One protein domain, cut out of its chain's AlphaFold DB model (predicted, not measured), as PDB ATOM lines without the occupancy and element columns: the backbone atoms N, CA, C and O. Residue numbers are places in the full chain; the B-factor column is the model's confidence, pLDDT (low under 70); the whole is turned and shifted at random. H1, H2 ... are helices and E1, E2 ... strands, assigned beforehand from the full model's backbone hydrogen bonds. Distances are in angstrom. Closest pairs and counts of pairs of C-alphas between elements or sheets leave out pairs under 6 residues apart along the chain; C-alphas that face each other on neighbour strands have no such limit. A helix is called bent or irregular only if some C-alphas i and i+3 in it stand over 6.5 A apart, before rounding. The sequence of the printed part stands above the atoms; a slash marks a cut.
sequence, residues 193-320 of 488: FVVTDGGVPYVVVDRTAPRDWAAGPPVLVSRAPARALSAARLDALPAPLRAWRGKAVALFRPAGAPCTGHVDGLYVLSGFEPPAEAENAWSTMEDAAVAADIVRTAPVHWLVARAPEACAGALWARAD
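AT A GLANCE: This is residues 193 to 320 of the 488 residues of an uncharacterized protein of Deltaproteobacteria bacterium (UniProt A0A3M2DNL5). A strongly twisted sheet of six strands folds back on itself as two leaves, E1, E2 and E8 facing E4 and E3 round E7. A small sheet, E6, E5 and E9, covers the E1 and E2 side, partly face to face with it, while H3 crosses the outside of the E3 and E4 side, and H2 makes the end beyond H3; the short H1 sits to one side. The printed part has 128 residues with three named helices and nine named strands, in the order E1 E2 E3 E4 H1 E5 E6 E7 H2 H3 E8 E9. The sheets, of order E1 E2 E8 E7 E4 E3 and E6 E5 E9, are both antiparallel, and the class is mixed, helices and strands. The whole is compact, with a radius of gyration of the C-alphas of 14.8 A and spans of 43 by 35 by 20 A.

HOW THE PARTS SIT: The large sheet runs, strand beside strand, E1, residues 193 to 197, E2, 200 to 206, E8, 301 to 306, E7, 266 to 272, E4, 226 to 232, and E3, 214 to 222. E1 and E2 form a hairpin, with N 202 and O 195 2.8 A apart, within hydrogen-bond range. In that range too are N 305 and O 203 of E8 and E2, 2.8 A, N 269 and O 302 of E7 and E8, 2.8 A, and N 228 and O 270 of E4 and E7, 2.9 A. E3 and E4 form a hairpin, with N 219 and O 229 at 2.8 A. It is a folded sheet, one sheet bent back into two leaves that face each other: E1 E2 E8 face E4 E3, with E7 as the hinge. E3 bends by 90 degrees at residue 217. H3, residues 287 to 297, is on this sheet at a height of 7.0 A, over E3 and, only just, over E7 and E4, with 3 C-alphas on each of these two. It runs across the strands, at 72 degrees to E3 on the local plane; its closest C-alphas to E3 are those of Ala 291 and Leu 220, 4.6 A apart. H2, residues 276 to 282, is not on the sheet and is close to H3 but not clearly touching, at a steep tilt of 46 degrees, opposite ways, with the C-alphas of Trp 282 and Val 290 closest at 6.1 A. H1, residues 239 to 242, only grazes the sheet with residues 241 to 242. The second sheet has E5, residues 248 to 252, as inner strand between E6, 259 to 262, and E9, 316 to 319. E5 and E6 form a hairpin, with N 251 and O 259 at 2.7 A; E5 and E9 have N 252 and O 316 at 2.8 A. The two sheets form a sandwich, two sheets face to face, their best planes 23 degrees apart; the closest C-alphas of E1 and E9 are those of Phe 193 and Trp 316, 4.3 A apart. In H2 and H3 every O i to N i+4 pair is within hydrogen-bond range; H1 is too short for such a pair.

IN THESE COORDINATES: E1 begins at C-alpha 193, (50.932, -9.286, 241.167), and is 13.2 A long. E2 measures 17.9 A, E8 15.0 A, E7 19.7 A, E4 19.0 A and E3 17.8 A. H3 is 15.2 A long, from C-alpha 287 at (48.949, -3.733, 267.095). H2 measures 9.8 A and H1 5.0 A. E5 is 13.4 A long, and E6 and E9 are 10.6 A each; E9 ends at C-alpha 319, (53.820, -0.131, 234.722).

THE WHOLE: The two C-alphas farthest apart are those of Thr 284 and Asp 320, 44.3 A. The printed part, residues 193 to 320, has no cut, and no link between named elements is long. The mean pLDDT of the printed part is 94.2, and no printed residue is under 70.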
ATOM      1  N   PHE A 193      52.094  -8.868 240.385       97.12
ATOM      2  CA  PHE A 193      50.932  -9.286 241.167       97.12
ATOM      3  C   PHE A 193      50.334  -8.094 241.919       97.12
ATOM      4  O   PHE A 193      51.068  -7.226 242.388       97.12
ATOM      5  N   VAL A 194      49.012  -8.082 242.087       96.69
ATOM      6  CA  VAL A 194      48.339  -7.173 243.020       96.69
ATOM      7  C   VAL A 194      47.847  -7.981 244.209       96.69
ATOM      8  O   VAL A 194      47.133  -8.973 244.057       96.69
ATOM      9  N   VAL A 195      48.231  -7.555 245.406       95.00
ATOM     10  CA  VAL A 195      47.726  -8.106 246.665       95.00
ATOM     11  C   VAL A 195      46.848  -7.062 247.333       95.00
ATOM     12  O   VAL A 195      47.171  -5.883 247.315       95.00
ATOM     13  N   THR A 196      45.699  -7.470 247.865       92.81
ATOM     14  CA  THR A 196      44.771  -6.554 248.542       92.81
ATOM     15  C   THR A 196      44.702  -6.914 250.014       92.81
ATOM     16  O   THR A 196      44.414  -8.066 250.329       92.81
ATOM     17  N   ASP A 197      44.913  -5.932 250.888       89.62
ATOM     18  CA  ASP A 197      44.759  -6.077 252.335       89.62
ATOM     19  C   ASP A 197      44.127  -4.831 252.933       89.62
ATOM     20  O   ASP A 197      44.455  -3.714 252.536       89.62
ATOM     21  N   GLY A 198      43.198  -5.017 253.871       85.69
ATOM     22  CA  GLY A 198      42.444  -3.897 254.441       85.69
ATOM     23  C   GLY A 198      41.697  -3.070 253.385       85.69
ATOM     24  O   GLY A 198      41.513  -1.876 253.567       85.69
ATOM     25  N   GLY A 199      41.334  -3.679 252.246       89.44
ATOM     26  CA  GLY A 199      40.725  -2.986 251.100       89.44
ATOM     27  C   GLY A 199      41.705  -2.204 250.218       89.44
ATOM     28  O   GLY A 199      41.309  -1.722 249.159       89.44
ATOM     29  N   VAL A 200      42.984  -2.124 250.594       93.19
ATOM     30  CA  VAL A 200      44.009  -1.378 249.857       93.19
ATOM     31  C   VAL A 200      44.754  -2.314 248.898       93.19
ATOM     32  O   VAL A 200      45.296  -3.331 249.342       93.19
ATOM     33  N   PRO A 201      44.804  -2.006 247.589       95.19
ATOM     34  CA  PRO A 201      45.607  -2.756 246.634       95.19
ATOM     35  C   PRO A 201      47.080  -2.329 246.679       95.19
ATOM     36  O   PRO A 201      47.416  -1.144 246.663       95.19
ATOM     37  N   TYR A 202      47.963  -3.321 246.656       96.75
ATOM     38  CA  TYR A 202      49.411  -3.176 246.606       96.75
ATOM     39  C   TYR A 202      49.963  -3.912 245.385       96.75
ATOM     40  O   TYR A 202      49.746  -5.113 245.223       96.75
ATOM     41  N   VAL A 203      50.689  -3.198 244.529       97.25
ATOM     42  CA  VAL A 203      51.409  -3.763 243.383       97.25
ATOM     43  C   VAL A 203      52.740  -4.320 243.876       97.25
ATOM     44  O   VAL A 203      53.529  -3.596 244.475       97.25
ATOM     45  N   VAL A 204      52.999  -5.602 243.638       97.31
ATOM     46  CA  VAL A 204      54.238  -6.271 244.048       97.31
ATOM     47  C   VAL A 204      55.347  -5.957 243.044       97.31
ATOM     48  O   VAL A 204      55.315  -6.427 241.908       97.31
ATOM     49  N   VAL A 205      56.323  -5.165 243.483       97.12
ATOM     50  CA  VAL A 205      57.443  -4.663 242.676       97.12
ATOM     51  C   VAL A 205      58.652  -5.597 242.759       97.12
ATOM     52  O   VAL A 205      59.293  -5.869 241.752       97.12
ATOM     53  N   ASP A 206      58.944  -6.124 243.948       95.88
ATOM     54  CA  ASP A 206      59.990  -7.128 244.173       95.88
ATOM     55  C   ASP A 206      59.494  -8.153 245.198       95.88
ATOM     56  O   ASP A 206      58.850  -7.794 246.186       95.88
ATOM     57  N   ARG A 207      59.765  -9.441 244.974       92.94
ATOM     58  CA  ARG A 207      59.262 -10.539 245.826       92.94
ATOM     59  C   ARG A 207      60.282 -11.092 246.812       92.94
ATOM     60  O   ARG A 207      59.973 -12.014 247.565       92.94
ATOM     61  N   THR A 208      61.478 -10.539 246.784       92.56
ATOM     62  CA  THR A 208      62.655 -10.961 247.534       92.56
ATOM     63  C   THR A 208      63.282  -9.784 248.274       92.56
ATOM     64  O   THR A 208      64.480  -9.804 248.543       92.56
ATOM     65  N   ALA A 209      62.479  -8.770 248.610       96.06
ATOM     66  CA  ALA A 209      62.948  -7.540 249.226       96.06
ATOM     67  C   ALA A 209      63.705  -7.839 250.531       96.06
ATOM     68  O   ALA A 209      63.126  -8.397 251.466       96.06
ATOM     69  N   PRO A 210      64.991  -7.477 250.627       95.44
ATOM     70  CA  PRO A 210      65.734  -7.526 251.872       95.44
ATOM     71  C   PRO A 210      65.041  -6.739 252.989       95.44
ATOM     72  O   PRO A 210      64.449  -5.681 252.773       95.44
ATOM     73  N   ARG A 211      65.122  -7.248 254.220       93.69
ATOM     74  CA  ARG A 211      64.475  -6.619 255.381       93.69
ATOM     75  C   ARG A 211      65.062  -5.243 255.712       93.69
ATOM     76  O   ARG A 211      64.352  -4.387 256.229       93.69
ATOM     77  N   ASP A 212      66.337  -5.024 255.423       95.75
ATOM     78  CA  ASP A 212      67.032  -3.749 255.622       95.75
ATOM     79  C   ASP A 212      66.582  -2.649 254.645       95.75
ATOM     80  O   ASP A 212      66.931  -1.485 254.846       95.75
ATOM     81  N   TRP A 213      65.744  -2.971 253.653       97.88
ATOM     82  CA  TRP A 213      65.009  -1.972 252.876       97.88
ATOM     83  C   TRP A 213      63.854  -1.339 253.658       97.88
ATOM     84  O   TRP A 213      63.313  -0.338 253.205       97.88
ATOM     85  N   ALA A 214      63.444  -1.882 254.806       97.62
ATOM     86  CA  ALA A 214      62.389  -1.294 255.628       97.62
ATOM     87  C   ALA A 214      62.895  -0.090 256.448       97.62
ATOM     88  O   ALA A 214      64.022  -0.076 256.944       97.62
ATOM     89  N   ALA A 215      62.038   0.916 256.621       96.50
ATOM     90  CA  ALA A 215      62.275   2.138 257.382       96.50
ATOM     91  C   ALA A 215      61.119   2.415 258.351       96.50
ATOM     92  O   ALA A 215      59.951   2.179 258.030       96.50
ATOM     93  N   GLY A 216      61.454   3.017 259.493       96.69
ATOM     94  CA  GLY A 216      60.478   3.463 260.484       96.69
ATOM     95  C   GLY A 216      59.766   2.323 261.226       96.69
ATOM     96  O   GLY A 216      60.076   1.145 261.025       96.69
ATOM     97  N   PRO A 217      58.836   2.667 262.132       97.00
ATOM     98  CA  PRO A 217      58.020   1.679 262.822       97.00
ATOM     99  C   PRO A 217      57.042   1.007 261.840       97.00
ATOM    100  O   PRO A 217      56.416   1.703 261.036       97.00
ATOM    101  N   PRO A 218      56.878  -0.328 261.894       97.94
ATOM    102  CA  PRO A 218      55.911  -1.013 261.055       97.94
ATOM    103  C   PRO A 218      54.475  -0.774 261.528       97.94
ATOM    104  O   PRO A 218      54.213  -0.633 262.722       97.94
ATOM    105  N   VAL A 219      53.540  -0.812 260.584       97.56
ATOM    106  CA  VAL A 219      52.096  -0.716 260.822       97.56
ATOM    107  C   VAL A 219      51.452  -2.074 260.571       97.56
ATOM    108  O   VAL A 219      51.757  -2.737 259.576       97.56
ATOM    109  N   LEU A 220      50.564  -2.497 261.471       97.31
ATOM    110  CA  LEU A 220      49.786  -3.717 261.288       97.31
ATOM    111  C   LEU A 220      48.774  -3.511 260.158       97.31
ATOM    112  O   LEU A 220      47.992  -2.567 260.191       97.31
ATOM    113  N   VAL A 221      48.783  -4.403 259.169       95.94
ATOM    114  CA  VAL A 221      47.824  -4.375 258.054       95.94
ATOM    115  C   VAL A 221      46.706  -5.386 258.290       95.94
ATOM    116  O   VAL A 221      45.531  -5.079 258.112       95.94
ATOM    117  N   SER A 222      47.065  -6.602 258.697       95.19
ATOM    118  CA  SER A 222      46.110  -7.669 258.996       95.19
ATOM    119  C   SER A 222      46.728  -8.692 259.948       95.19
ATOM    120  O   SER A 222      47.938  -8.916 259.926       95.19
ATOM    121  N   ARG A 223      45.901  -9.333 260.783       93.38
ATOM    122  CA  ARG A 223      46.333 -10.432 261.672       93.38
ATOM    123  C   ARG A 223      46.186 -11.812 261.020       93.38
ATOM    124  O   ARG A 223      47.022 -12.675 261.257       93.38
ATOM    125  N   ALA A 224      45.181 -11.992 260.158       88.56
ATOM    126  CA  ALA A 224      44.907 -13.240 259.444       88.56
ATOM    127  C   ALA A 224      44.518 -12.966 257.970       88.56
ATOM    128  O   ALA A 224      43.405 -12.504 257.711       88.56
ATOM    129  N   PRO A 225      45.409 -13.227 256.991       91.88
ATOM    130  CA  PRO A 225      46.821 -13.574 257.178       91.88
ATOM    131  C   PRO A 225      47.594 -12.452 257.890       91.88
ATOM    132  O   PRO A 225      47.188 -11.292 257.846       91.88
ATOM    133  N   ALA A 226      48.714 -12.780 258.529       94.56
ATOM    134  CA  ALA A 226      49.526 -11.812 259.253       94.56
ATOM    135  C   ALA A 226      50.327 -10.957 258.272       94.56
ATOM    136  O   ALA A 226      51.123 -11.489 257.493       94.56
ATOM    137  N   ARG A 227      50.119  -9.639 258.301       96.38
ATOM    138  CA  ARG A 227      50.830  -8.681 257.456       96.38
ATOM    139  C   ARG A 227      51.155  -7.398 258.197       96.38
ATOM    140  O   ARG A 227      50.318  -6.843 258.907       96.38
ATOM    141  N   ALA A 228      52.362  -6.907 257.965       97.56
ATOM    142  CA  ALA A 228      52.834  -5.628 258.464       97.56
ATOM    143  C   ALA A 228      53.544  -4.856 257.350       97.56
ATOM    144  O   ALA A 228      54.243  -5.444 256.521       97.56
ATOM    145  N   LEU A 229      53.365  -3.540 257.345       97.81
ATOM    146  CA  LEU A 229      53.891  -2.633 256.334       97.81
ATOM    147  C   LEU A 229      54.931  -1.712 256.964       97.81
ATOM    148  O   LEU A 229      54.690  -1.135 258.018       97.81
ATOM    149  N   SER A 230      56.081  -1.558 256.321       98.25
ATOM    150  CA  SER A 230      57.079  -0.536 256.666       98.25
ATOM    151  C   SER A 230      57.324   0.354 255.457       98.25
ATOM    152  O   SER A 230      57.251  -0.128 254.327       98.25
ATOM    153  N   ALA A 231      57.638   1.633 255.654       98.12
ATOM    154  CA  ALA A 231      58.086   2.474 254.544       98.12
ATOM    155  C   ALA A 231      59.382   1.897 253.946       98.12
ATOM    156  O   ALA A 231      60.181   1.312 254.673       98.12
ATOM    157  N   ALA A 232      59.609   2.035 252.640       98.25
ATOM    158  CA  ALA A 232      60.877   1.625 252.043       98.25
ATOM    159  C   ALA A 232      61.951   2.718 252.205       98.25
ATOM    160  O   ALA A 232      61.700   3.906 251.988       98.25
ATOM    161  N   ARG A 233      63.180   2.309 252.522       98.00
ATOM    162  CA  ARG A 233      64.396   3.127 252.502       98.00
ATOM    163  C   ARG A 233      64.827   3.376 251.062       98.00
ATOM    164  O   ARG A 233      65.531   2.562 250.469       98.00
ATOM    165  N   LEU A 234      64.383   4.487 250.477       96.94
ATOM    166  CA  LEU A 234      64.622   4.782 249.058       96.94
ATOM    167  C   LEU A 234      66.115   4.826 248.689       96.94
ATOM    168  O   LEU A 234      66.471   4.454 247.571       96.94
ATOM    169  N   ASP A 235      66.974   5.248 249.615       96.94
ATOM    170  CA  ASP A 235      68.438   5.256 249.505       96.94
ATOM    171  C   ASP A 235      69.038   3.845 249.381       96.94
ATOM    172  O   ASP A 235      70.008   3.666 248.648       96.94
ATOM    173  N   ALA A 236      68.424   2.846 250.024       97.12
ATOM    174  CA  ALA A 236      68.849   1.446 249.983       97.12
ATOM    175  C   ALA A 236      68.337   0.683 248.745       97.12
ATOM    176  O   ALA A 236      68.839  -0.397 248.433       97.12
ATOM    177  N   LEU A 237      67.345   1.227 248.028       97.62
ATOM    178  CA  LEU A 237      66.779   0.568 246.850       97.62
ATOM    179  C   LEU A 237      67.703   0.693 245.624       97.62
ATOM    180  O   LEU A 237      68.171   1.802 245.331       97.62
ATOM    181  N   PRO A 238      67.877  -0.387 244.835       97.00
ATOM    182  CA  PRO A 238      68.441  -0.317 243.489       97.00
ATOM    183  C   PRO A 238      67.714   0.711 242.613       97.00
ATOM    184  O   PRO A 238      66.493   0.869 242.704       97.00
ATOM    185  N   ALA A 239      68.448   1.384 241.720       96.62
ATOM    186  CA  ALA A 239      67.901   2.455 240.881       96.62
ATOM    187  C   ALA A 239      66.641   2.052 240.080       96.62
ATOM    188  O   ALA A 239      65.680   2.826 240.108       96.62
ATOM    189  N   PRO A 240      66.562   0.855 239.452       95.75
ATOM    190  CA  PRO A 240      65.349   0.430 238.749       95.75
ATOM    191  C   PRO A 240      64.117   0.329 239.657       95.75
ATOM    192  O   PRO A 240      63.021   0.688 239.240       95.75
ATOM    193  N   LEU A 241      64.289  -0.105 240.911       96.88
ATOM    194  CA  LEU A 241      63.191  -0.220 241.874       96.88
ATOM    195  C   LEU A 241      62.796   1.147 242.434       96.88
ATOM    196  O   LEU A 241      61.614   1.445 242.564       96.88
ATOM    197  N   ARG A 242      63.767   2.028 242.701       96.62
ATOM    198  CA  ARG A 242      63.502   3.408 243.139       96.62
ATOM    199  C   ARG A 242      62.693   4.192 242.104       96.62
ATOM    200  O   ARG A 242      61.824   4.979 242.475       96.62
ATOM    201  N   ALA A 243      62.952   3.942 240.820       95.50
ATOM    202  CA  ALA A 243      62.250   4.563 239.703       95.50
ATOM    203  C   ALA A 243      60.764   4.180 239.612       95.50
ATOM    204  O   ALA A 243      60.058   4.767 238.801       95.50
ATOM    205  N   TRP A 244      60.269   3.237 240.425       95.50
ATOM    206  CA  TRP A 244      58.835   2.958 240.515       95.50
ATOM    207  C   TRP A 244      58.026   4.076 241.151       95.50
ATOM    208  O   TRP A 244      56.838   4.197 240.866       95.50
ATOM    209  N   ARG A 245      58.639   4.909 241.994       94.88
ATOM    210  CA  ARG A 245      57.938   6.039 242.599       94.88
ATOM    211  C   ARG A 245      57.468   7.007 241.510       94.88
ATOM    212  O   ARG A 245      58.273   7.487 240.721       94.88
ATOM    213  N   GLY A 246      56.172   7.309 241.497       92.88
ATOM    214  CA  GLY A 246      55.548   8.177 240.501       92.88
ATOM    215  C   GLY A 246      55.244   7.511 239.156       92.88
ATOM    216  O   GLY A 246      54.637   8.168 238.315       92.88
ATOM    217  N   LYS A 247      55.605   6.234 238.937       95.00
ATOM    218  CA  LYS A 247      55.222   5.524 237.705       95.00
ATOM    219  C   LYS A 247      53.713   5.436 237.569       95.00
ATOM    220  O   LYS A 247      53.004   5.246 238.563       95.00
ATOM    221  N   ALA A 248      53.244   5.523 236.328       95.25
ATOM    222  CA  ALA A 248      51.866   5.201 236.011       95.25
ATOM    223  C   ALA A 248      51.684   3.683 236.098       95.25
ATOM    224  O   ALA A 248      52.539   2.914 235.660       95.25
ATOM    225  N   VAL A 249      50.562   3.242 236.654       96.00
ATOM    226  CA  VAL A 249      50.221   1.822 236.762       96.00
ATOM    227  C   VAL A 249      48.810   1.578 236.251       96.00
ATOM    228  O   VAL A 249      47.884   2.337 236.548       96.00
ATOM    229  N   ALA A 250      48.649   0.501 235.490       96.06
ATOM    230  CA  ALA A 250      47.359  -0.045 235.101       96.06
ATOM    231  C   ALA A 250      47.122  -1.337 235.883       96.06
ATOM    232  O   ALA A 250      47.938  -2.254 235.835       96.06
ATOM    233  N   LEU A 251      46.022  -1.392 236.626       96.00
ATOM    234  CA  LEU A 251      45.609  -2.499 237.473       96.00
ATOM    235  C   LEU A 251      44.417  -3.209 236.835       96.00
ATOM    236  O   LEU A 251      43.391  -2.597 236.522       96.00
ATOM    237  N   PHE A 252      44.541  -4.519 236.673       94.56
ATOM    238  CA  PHE A 252      43.617  -5.336 235.904       94.56
ATOM    239  C   PHE A 252      42.823  -6.262 236.820       94.56
ATOM    240  O   PHE A 252      43.370  -7.057 237.588       94.56
ATOM    241  N   ARG A 253      41.499  -6.156 236.724       93.12
ATOM    242  CA  ARG A 253      40.535  -7.092 237.316       93.12
ATOM    243  C   ARG A 253      40.375  -8.320 236.405       93.12
ATOM    244  O   ARG A 253      40.850  -8.284 235.271       93.12
ATOM    245  N   PRO A 254      39.693  -9.399 236.845       89.00
ATOM    246  CA  PRO A 254      39.385 -10.522 235.953       89.00
ATOM    247  C   PRO A 254      38.651 -10.096 234.669       89.00
ATOM    248  O   PRO A 254      38.826 -10.718 233.625       89.00
ATOM    249  N   ALA A 255      37.839  -9.037 234.759       85.50
ATOM    250  CA  ALA A 255      37.072  -8.463 233.662       85.50
ATOM    251  C   ALA A 255      36.955  -6.933 233.804       85.50
ATOM    252  O   ALA A 255      37.127  -6.385 234.896       85.50
ATOM    253  N   GLY A 256      36.603  -6.264 232.702       86.00
ATOM    254  CA  GLY A 256      36.380  -4.817 232.643       86.00
ATOM    255  C   GLY A 256      37.613  -4.006 232.237       86.00
ATOM    256  O   GLY A 256      38.682  -4.552 231.963       86.00
ATOM    257  N   ALA A 257      37.441  -2.685 232.166       89.56
ATOM    258  CA  ALA A 257      38.526  -1.759 231.855       89.56
ATOM    259  C   ALA A 257      39.566  -1.715 232.995       89.56
ATOM    260  O   ALA A 257      39.188  -1.849 234.168       89.56
ATOM    261  N   PRO A 258      40.859  -1.505 232.682       93.38
ATOM    262  CA  PRO A 258      41.876  -1.341 233.709       93.38
ATOM    263  C   PRO A 258      41.596  -0.113 234.576       93.38
ATOM    264  O   PRO A 258      41.224   0.953 234.084       93.38
ATOM    265  N   CYS A 259      41.828  -0.258 235.877       94.88
ATOM    266  CA  CYS A 259      41.929   0.876 236.782       94.88
ATOM    267  C   CYS A 259      43.322   1.488 236.626       94.88
ATOM    268  O   CYS A 259      44.301   0.752 236.573       94.88
ATOM    269  N   THR A 260      43.438   2.810 236.536       95.19
ATOM    270  CA  THR A 260      44.740   3.471 236.360       95.19
ATOM    271  C   THR A 260      45.059   4.365 237.546       95.19
ATOM    272  O   THR A 260      44.161   4.885 238.208       95.19
ATOM    273  N   GLY A 261      46.346   4.521 237.836       94.38
ATOM    274  CA  GLY A 261      46.828   5.342 238.937       94.38
ATOM    275  C   GLY A 261      48.316   5.628 238.822       94.38
ATOM    276  O   GLY A 261      48.947   5.291 237.822       94.38
ATOM    277  N   HIS A 262      48.867   6.238 239.865       94.56
ATOM    278  CA  HIS A 262      50.304   6.440 240.018       94.56
ATOM    279  C   HIS A 262      50.768   5.829 241.335       94.56
ATOM    280  O   HIS A 262      50.004   5.776 242.299       94.56
ATOM    281  N   VAL A 263      52.023   5.391 241.370       92.94
ATOM    282  CA  VAL A 263      52.674   4.922 242.595       92.94
ATOM    283  C   VAL A 263      52.999   6.116 243.491       92.94
ATOM    284  O   VAL A 263      53.856   6.935 243.156       92.94
ATOM    285  N   ASP A 264      52.343   6.199 244.643       88.44
ATOM    286  CA  ASP A 264      52.522   7.271 245.630       88.44
ATOM    287  C   ASP A 264      53.767   7.057 246.516       88.44
ATOM    288  O   ASP A 264      54.493   8.002 246.844       88.44
ATOM    289  N   GLY A 265      54.057   5.803 246.849       94.94
ATOM    290  CA  GLY A 265      55.138   5.398 247.730       94.94
ATOM    291  C   GLY A 265      55.487   3.921 247.590       94.94
ATOM    292  O   GLY A 265      54.735   3.118 247.035       94.94
ATOM    293  N   LEU A 266      56.666   3.582 248.107       98.00
ATOM    294  CA  LEU A 266      57.183   2.221 248.154       98.00
ATOM    295  C   LEU A 266      57.279   1.763 249.606       98.00
ATOM    296  O   LEU A 266      57.683   2.527 250.487       98.00
ATOM    297  N   TYR A 267      56.925   0.506 249.832       98.31
ATOM    298  CA  TYR A 267      56.813  -0.091 251.153       98.31
ATOM    299  C   TYR A 267      57.376  -1.508 251.148       98.31
ATOM    300  O   TYR A 267      57.342  -2.193 250.130       98.31
ATOM    301  N   VAL A 268      57.844  -1.971 252.301       98.31
ATOM    302  CA  VAL A 268      58.151  -3.382 252.531       98.31
ATOM    303  C   VAL A 268      56.955  -4.023 253.227       98.31
ATOM    304  O   VAL A 268      56.674  -3.732 254.392       98.31
ATOM    305  N   LEU A 269      56.243  -4.890 252.509       97.69
ATOM    306  CA  LEU A 269      55.160  -5.710 253.042       97.69
ATOM    307  C   LEU A 269      55.735  -7.041 253.528       97.69
ATOM    308  O   LEU A 269      56.231  -7.845 252.741       97.69
ATOM    309  N   SER A 270      55.660  -7.272 254.832       97.25
ATOM    310  CA  SER A 270      56.087  -8.517 255.476       97.25
ATOM    311  C   SER A 270      54.861  -9.359 255.789       97.25
ATOM    312  O   SER A 270      53.894  -8.815 256.322       97.25
ATOM    313  N   GLY A 271      54.872 -10.665 255.507       94.75
ATOM    314  CA  GLY A 271      53.700 -11.477 255.831       94.75
ATOM    315  C   GLY A 271      53.851 -12.991 255.764       94.75
ATOM    316  O   GLY A 271      54.793 -13.532 255.182       94.75
ATOM    317  N   PHE A 272      52.888 -13.668 256.391       93.12
ATOM    318  CA  PHE A 272      52.733 -15.125 256.452       93.12
ATOM    319  C   PHE A 272      51.341 -15.506 256.995       93.12
ATOM    320  O   PHE A 272      50.621 -14.648 257.497       93.12
ATOM    321  N   GLU A 273      50.936 -16.778 256.912       90.62
ATOM    322  CA  GLU A 273      49.792 -17.267 257.715       90.62
ATOM    323  C   GLU A 273      50.329 -17.754 259.077       90.62
ATOM    324  O   GLU A 273      51.098 -18.716 259.082       90.62
ATOM    325  N   PRO A 274      50.019 -17.095 260.205       89.12
ATOM    326  CA  PRO A 274      50.625 -17.379 261.511       89.12
ATOM    327  C   PRO A 274      50.083 -18.668 262.137       89.12
ATOM    328  O   PRO A 274      48.898 -18.923 261.983       89.12
ATOM    329  N   PRO A 275      50.898 -19.469 262.857       84.81
ATOM    330  CA  PRO A 275      50.377 -20.613 263.608       84.81
ATOM    331  C   PRO A 275      49.410 -20.148 264.708       84.81
ATOM    332  O   PRO A 275      49.560 -19.041 265.233       84.81
ATOM    333  N   ALA A 276      48.464 -21.004 265.101       84.62
ATOM    334  CA  ALA A 276      47.449 -20.679 266.108       84.62
ATOM    335  C   ALA A 276      48.046 -20.172 267.439       84.62
ATOM    336  O   ALA A 276      47.485 -19.286 268.079       84.62
ATOM    337  N   GLU A 277      49.212 -20.677 267.857       83.94
ATOM    338  CA  GLU A 277      49.910 -20.198 269.056       83.94
ATOM    339  C   GLU A 277      50.336 -18.728 268.939       83.94
ATOM    340  O   GLU A 277      50.249 -17.983 269.916       83.94
ATOM    341  N   ALA A 278      50.765 -18.297 267.748       88.38
ATOM    342  CA  ALA A 278      51.102 -16.902 267.492       88.38
ATOM    343  C   ALA A 278      49.842 -16.028 267.500       88.38
ATOM    344  O   ALA A 278      49.850 -14.975 268.131       88.38
ATOM    345  N   GLU A 279      48.747 -16.482 266.879       90.25
ATOM    346  CA  GLU A 279      47.463 -15.766 266.904       90.25
ATOM    347  C   GLU A 279      46.944 -15.579 268.338       90.25
ATOM    348  O   GLU A 279      46.583 -14.467 268.733       90.25
ATOM    349  N   ASN A 280      46.984 -16.644 269.143       87.81
ATOM    350  CA  ASN A 280      46.588 -16.610 270.549       87.81
ATOM    351  C   ASN A 280      47.455 -15.639 271.355       87.81
ATOM    352  O   ASN A 280      46.920 -14.828 272.109       87.81
ATOM    353  N   ALA A 281      48.778 -15.670 271.178       88.69
ATOM    354  CA  ALA A 281      49.677 -14.737 271.856       88.69
ATOM    355  C   ALA A 281      49.388 -13.282 271.449       88.69
ATOM    356  O   ALA A 281      49.256 -12.403 272.305       88.69
ATOM    357  N   TRP A 282      49.209 -13.031 270.151       92.50
ATOM    358  CA  TRP A 282      48.926 -11.700 269.626       92.50
ATOM    359  C   TRP A 282      47.580 -11.144 270.085       92.50
ATOM    360  O   TRP A 282      47.449  -9.926 270.164       92.50
ATOM    361  N   SER A 283      46.589 -11.980 270.412       91.56
ATOM    362  CA  SER A 283      45.260 -11.530 270.870       91.56
ATOM    363  C   SER A 283      45.296 -10.594 272.088       91.56
ATOM    364  O   SER A 283      44.369  -9.819 272.294       91.56
ATOM    365  N   THR A 284      46.389 -10.629 272.856       90.25
ATOM    366  CA  THR A 284      46.620  -9.782 274.038       90.25
ATOM    367  C   THR A 284      47.668  -8.687 273.819       90.25
ATOM    368  O   THR A 284      47.964  -7.924 274.735       90.25
ATOM    369  N   MET A 285      48.249  -8.614 272.618       91.56
ATOM    370  CA  MET A 285      49.281  -7.650 272.247       91.56
ATOM    371  C   MET A 285      48.691  -6.471 271.472       91.56
ATOM    372  O   MET A 285      47.821  -6.640 270.612       91.56
ATOM    373  N   GLU A 286      49.272  -5.296 271.704       94.31
ATOM    374  CA  GLU A 286      49.029  -4.090 270.911       94.31
ATOM    375  C   GLU A 286      49.443  -4.270 269.449       94.31
ATOM    376  O   GLU A 286      50.440  -4.934 269.139       94.31
ATOM    377  N   ASP A 287      48.731  -3.605 268.539       95.69
ATOM    378  CA  ASP A 287      48.949  -3.733 267.095       95.69
ATOM    379  C   ASP A 287      50.381  -3.383 266.672       95.69
ATOM    380  O   ASP A 287      50.962  -4.072 265.835       95.69
ATOM    381  N   ALA A 288      50.994  -2.369 267.291       95.50
ATOM    382  CA  ALA A 288      52.388  -2.009 267.025       95.50
ATOM    383  C   ALA A 288      53.366  -3.138 267.403       95.50
ATOM    384  O   ALA A 288      54.339  -3.399 266.689       95.50
ATOM    385  N   ALA A 289      53.095  -3.847 268.503       95.06
ATOM    386  CA  ALA A 289      53.907  -4.977 268.933       95.06
ATOM    387  C   ALA A 289      53.723  -6.185 268.005       95.06
ATOM    388  O   ALA A 289      54.713  -6.828 267.647       95.06
ATOM    389  N   VAL A 290      52.487  -6.453 267.567       95.62
ATOM    390  CA  VAL A 290      52.183  -7.491 266.570       95.62
ATOM    391  C   VAL A 290      52.860  -7.173 265.234       95.62
ATOM    392  O   VAL A 290      53.522  -8.035 264.663       95.62
ATOM    393  N   ALA A 291      52.792  -5.927 264.756       96.75
ATOM    394  CA  ALA A 291      53.443  -5.507 263.515       96.75
ATOM    395  C   ALA A 291      54.966  -5.707 263.564       96.75
ATOM    396  O   ALA A 291      55.557  -6.277 262.643       96.75
ATOM    397  N   ALA A 292      55.604  -5.292 264.663       95.69
ATOM    398  CA  ALA A 292      57.034  -5.499 264.874       95.69
ATOM    399  C   ALA A 292      57.400  -6.990 264.913       95.69
ATOM    400  O   ALA A 292      58.468  -7.384 264.438       95.69
ATOM    401  N   ASP A 293      56.516  -7.823 265.457       95.12
ATOM    402  CA  ASP A 293      56.703  -9.263 265.505       95.12
ATOM    403  C   ASP A 293      56.588  -9.942 264.141       95.12
ATOM    404  O   ASP A 293      57.428 -10.778 263.787       95.12
ATOM    405  N   ILE A 294      55.616  -9.511 263.337       95.69
ATOM    406  CA  ILE A 294      55.449  -9.962 261.958       95.69
ATOM    407  C   ILE A 294      56.696  -9.627 261.144       95.69
ATOM    408  O   ILE A 294      57.255 -10.515 260.508       95.69
ATOM    409  N   VAL A 295      57.192  -8.386 261.206       95.62
ATOM    410  CA  VAL A 295      58.400  -7.973 260.465       95.62
ATOM    411  C   VAL A 295      59.643  -8.770 260.878       95.62
ATOM    412  O   VAL A 295      60.520  -9.001 260.049       95.62
ATOM    413  N   ARG A 296      59.750  -9.210 262.139       92.94
ATOM    414  CA  ARG A 296      60.869 -10.052 262.597       92.94
ATOM    415  C   ARG A 296      60.781 -11.497 262.114       92.94
ATOM    416  O   ARG A 296      61.810 -12.095 261.809       92.94
ATOM    417  N   THR A 297      59.574 -12.052 262.101       91.06
ATOM    418  CA  THR A 297      59.353 -13.493 261.915       91.06
ATOM    419  C   THR A 297      59.078 -13.862 260.465       91.06
ATOM    420  O   THR A 297      59.375 -14.987 260.056       91.06
ATOM    421  N   ALA A 298      58.499 -12.937 259.692       92.69
ATOM    422  CA  ALA A 298      58.018 -13.207 258.351       92.69
ATOM    423  C   ALA A 298      59.134 -13.797 257.472       92.69
ATOM    424  O   ALA A 298      60.177 -13.179 257.295       92.69
ATOM    425  N   PRO A 299      58.923 -14.980 256.878       88.75
ATOM    426  CA  PRO A 299      59.867 -15.568 255.929       88.75
ATOM    427  C   PRO A 299      59.808 -14.897 254.547       88.75
ATOM    428  O   PRO A 299      60.551 -15.286 253.647       88.75
ATOM    429  N   VAL A 300      58.868 -13.970 254.341       91.25
ATOM    430  CA  VAL A 300      58.625 -13.292 253.072       91.25
ATOM    431  C   VAL A 300      58.462 -11.799 253.312       91.25
ATOM    432  O   VAL A 300      57.661 -11.367 254.144       91.25
ATOM    433  N   HIS A 301      59.207 -11.042 252.516       95.94
ATOM    434  CA  HIS A 301      59.170  -9.596 252.431       95.94
ATOM    435  C   HIS A 301      59.064  -9.217 250.953       95.94
ATOM    436  O   HIS A 301      59.844  -9.687 250.120       95.94
ATOM    437  N   TRP A 302      58.081  -8.392 250.624       97.25
ATOM    438  CA  TRP A 302      57.868  -7.879 249.277       97.25
ATOM    439  C   TRP A 302      58.074  -6.372 249.270       97.25
ATOM    440  O   TRP A 302      57.574  -5.682 250.156       97.25
ATOM    441  N   LEU A 303      58.760  -5.855 248.253       98.06
ATOM    442  CA  LEU A 303      58.687  -4.439 247.933       98.06
ATOM    443  C   LEU A 303      57.374  -4.232 247.191       98.06
ATOM    444  O   LEU A 303      57.137  -4.855 246.154       98.06
ATOM    445  N   VAL A 304      56.518  -3.375 247.727       98.06
ATOM    446  CA  VAL A 304      55.210  -3.083 247.155       98.06
ATOM    447  C   VAL A 304      55.024  -1.591 246.933       98.06
ATOM    448  O   VAL A 304      55.547  -0.762 247.676       98.06
ATOM    449  N   ALA A 305      54.244  -1.257 245.917       97.25
ATOM    450  CA  ALA A 305      53.725   0.075 245.665       97.25
ATOM    451  C   ALA A 305      52.248   0.114 246.065       97.25
ATOM    452  O   ALA A 305      51.478  -0.754 245.649       97.25
ATOM    453  N   ARG A 306      51.832   1.106 246.859       95.19
ATOM    454  CA  ARG A 306      50.402   1.303 247.132       95.19
ATOM    455  C   ARG A 306      49.734   1.844 245.864       95.19
ATOM    456  O   ARG A 306      50.292   2.679 245.157       95.19
ATOM    457  N   ALA A 307      48.556   1.314 245.553       91.50
ATOM    458  CA  ALA A 307      47.732   1.755 244.436       91.50
ATOM    459  C   ALA A 307      46.430   2.406 244.946       91.50
ATOM    460  O   ALA A 307      46.065   2.218 246.112       91.50
ATOM    461  N   PRO A 308      45.707   3.165 244.097       91.00
ATOM    462  CA  PRO A 308      44.450   3.787 244.498       91.00
ATOM    463  C   PRO A 308      43.423   2.758 244.982       91.00
ATOM    464  O   PRO A 308      43.226   1.724 244.346       91.00
ATOM    465  N   GLU A 309      42.702   3.067 246.059       91.94
ATOM    466  CA  GLU A 309      41.678   2.179 246.643       91.94
ATOM    467  C   GLU A 309      40.542   1.859 245.661       91.94
ATOM    468  O   GLU A 309      40.013   0.749 245.651       91.94
ATOM    469  N   ALA A 310      40.246   2.775 244.732       92.62
ATOM    470  CA  ALA A 310      39.311   2.544 243.628       92.62
ATOM    471  C   ALA A 310      39.718   1.370 242.711       92.62
ATOM    472  O   ALA A 310      38.893   0.869 241.943       92.62
ATOM    473  N   CYS A 311      40.970   0.906 242.788       93.75
ATOM    474  CA  CYS A 311      41.481  -0.260 242.073       93.75
ATOM    475  C   CYS A 311      41.373  -1.572 242.874       93.75
ATOM    476  O   CYS A 311      41.906  -2.593 242.436       93.75
ATOM    477  N   ALA A 312      40.672  -1.587 244.014       92.94
ATOM    478  CA  ALA A 312      40.409  -2.809 244.769       92.94
ATOM    479  C   ALA A 312      39.800  -3.912 243.877       92.94
ATOM    480  O   ALA A 312      39.020  -3.652 242.947       92.94
ATOM    481  N   GLY A 313      40.199  -5.160 244.146       91.94
ATOM    482  CA  GLY A 313      39.820  -6.338 243.357       91.94
ATOM    483  C   GLY A 313      40.662  -6.571 242.097       91.94
ATOM    484  O   GLY A 313      40.422  -7.544 241.380       91.94
ATOM    485  N   ALA A 314      41.644  -5.712 241.808       95.38
ATOM    486  CA  ALA A 314      42.649  -6.008 240.796       95.38
ATOM    487  C   ALA A 314      43.502  -7.224 241.196       95.38
ATOM    488  O   ALA A 314      43.780  -7.456 242.371       95.38
ATOM    489  N   LEU A 315      43.906  -8.000 240.195       94.62
ATOM    490  CA  LEU A 315      44.680  -9.233 240.354       94.62
ATOM    491  C   LEU A 315      46.157  -9.049 240.020       94.62
ATOM    492  O   LEU A 315      47.023  -9.709 240.592       94.62
ATOM    493  N   TRP A 316      46.429  -8.179 239.056       96.19
ATOM    494  CA  TRP A 316      47.758  -7.911 238.535       96.19
ATOM    495  C   TRP A 316      47.817  -6.493 237.970       96.19
ATOM    496  O   TRP A 316      46.789  -5.826 237.816       96.19
ATOM    497  N   ALA A 317      49.027  -6.021 237.709       96.12
ATOM    498  CA  ALA A 317      49.295  -4.685 237.221       96.12
ATOM    499  C   ALA A 317      50.424  -4.676 236.189       96.12
ATOM    500  O   ALA A 317      51.219  -5.616 236.117       96.12
ATOM    501  N   ARG A 318      50.499  -3.581 235.430       95.00
ATOM    502  CA  ARG A 318      51.640  -3.218 234.580       95.00
ATOM    503  C   ARG A 318      52.031  -1.774 234.820       95.00
ATOM    504  O   ARG A 318      51.162  -0.937 235.086       95.00
ATOM    505  N   ALA A 319      53.320  -1.494 234.695       93.69
ATOM    506  CA  ALA A 319      53.820  -0.131 234.722       93.69
ATOM    507  C   ALA A 319      53.771   0.480 233.316       93.69
ATOM    508  O   ALA A 319      54.033  -0.200 232.329       93.69
ATOM    509  N   ASP A 320      53.434   1.766 233.237       88.25
ATOM    510  CA  ASP A 320      53.526   2.618 232.044       88.25
ATOM    511  C   ASP A 320      52.751   2.134 230.789       88.25
ATOM    512  O   ASP A 320      52.866   2.728 229.717       88.25
TER     513      ASP A 320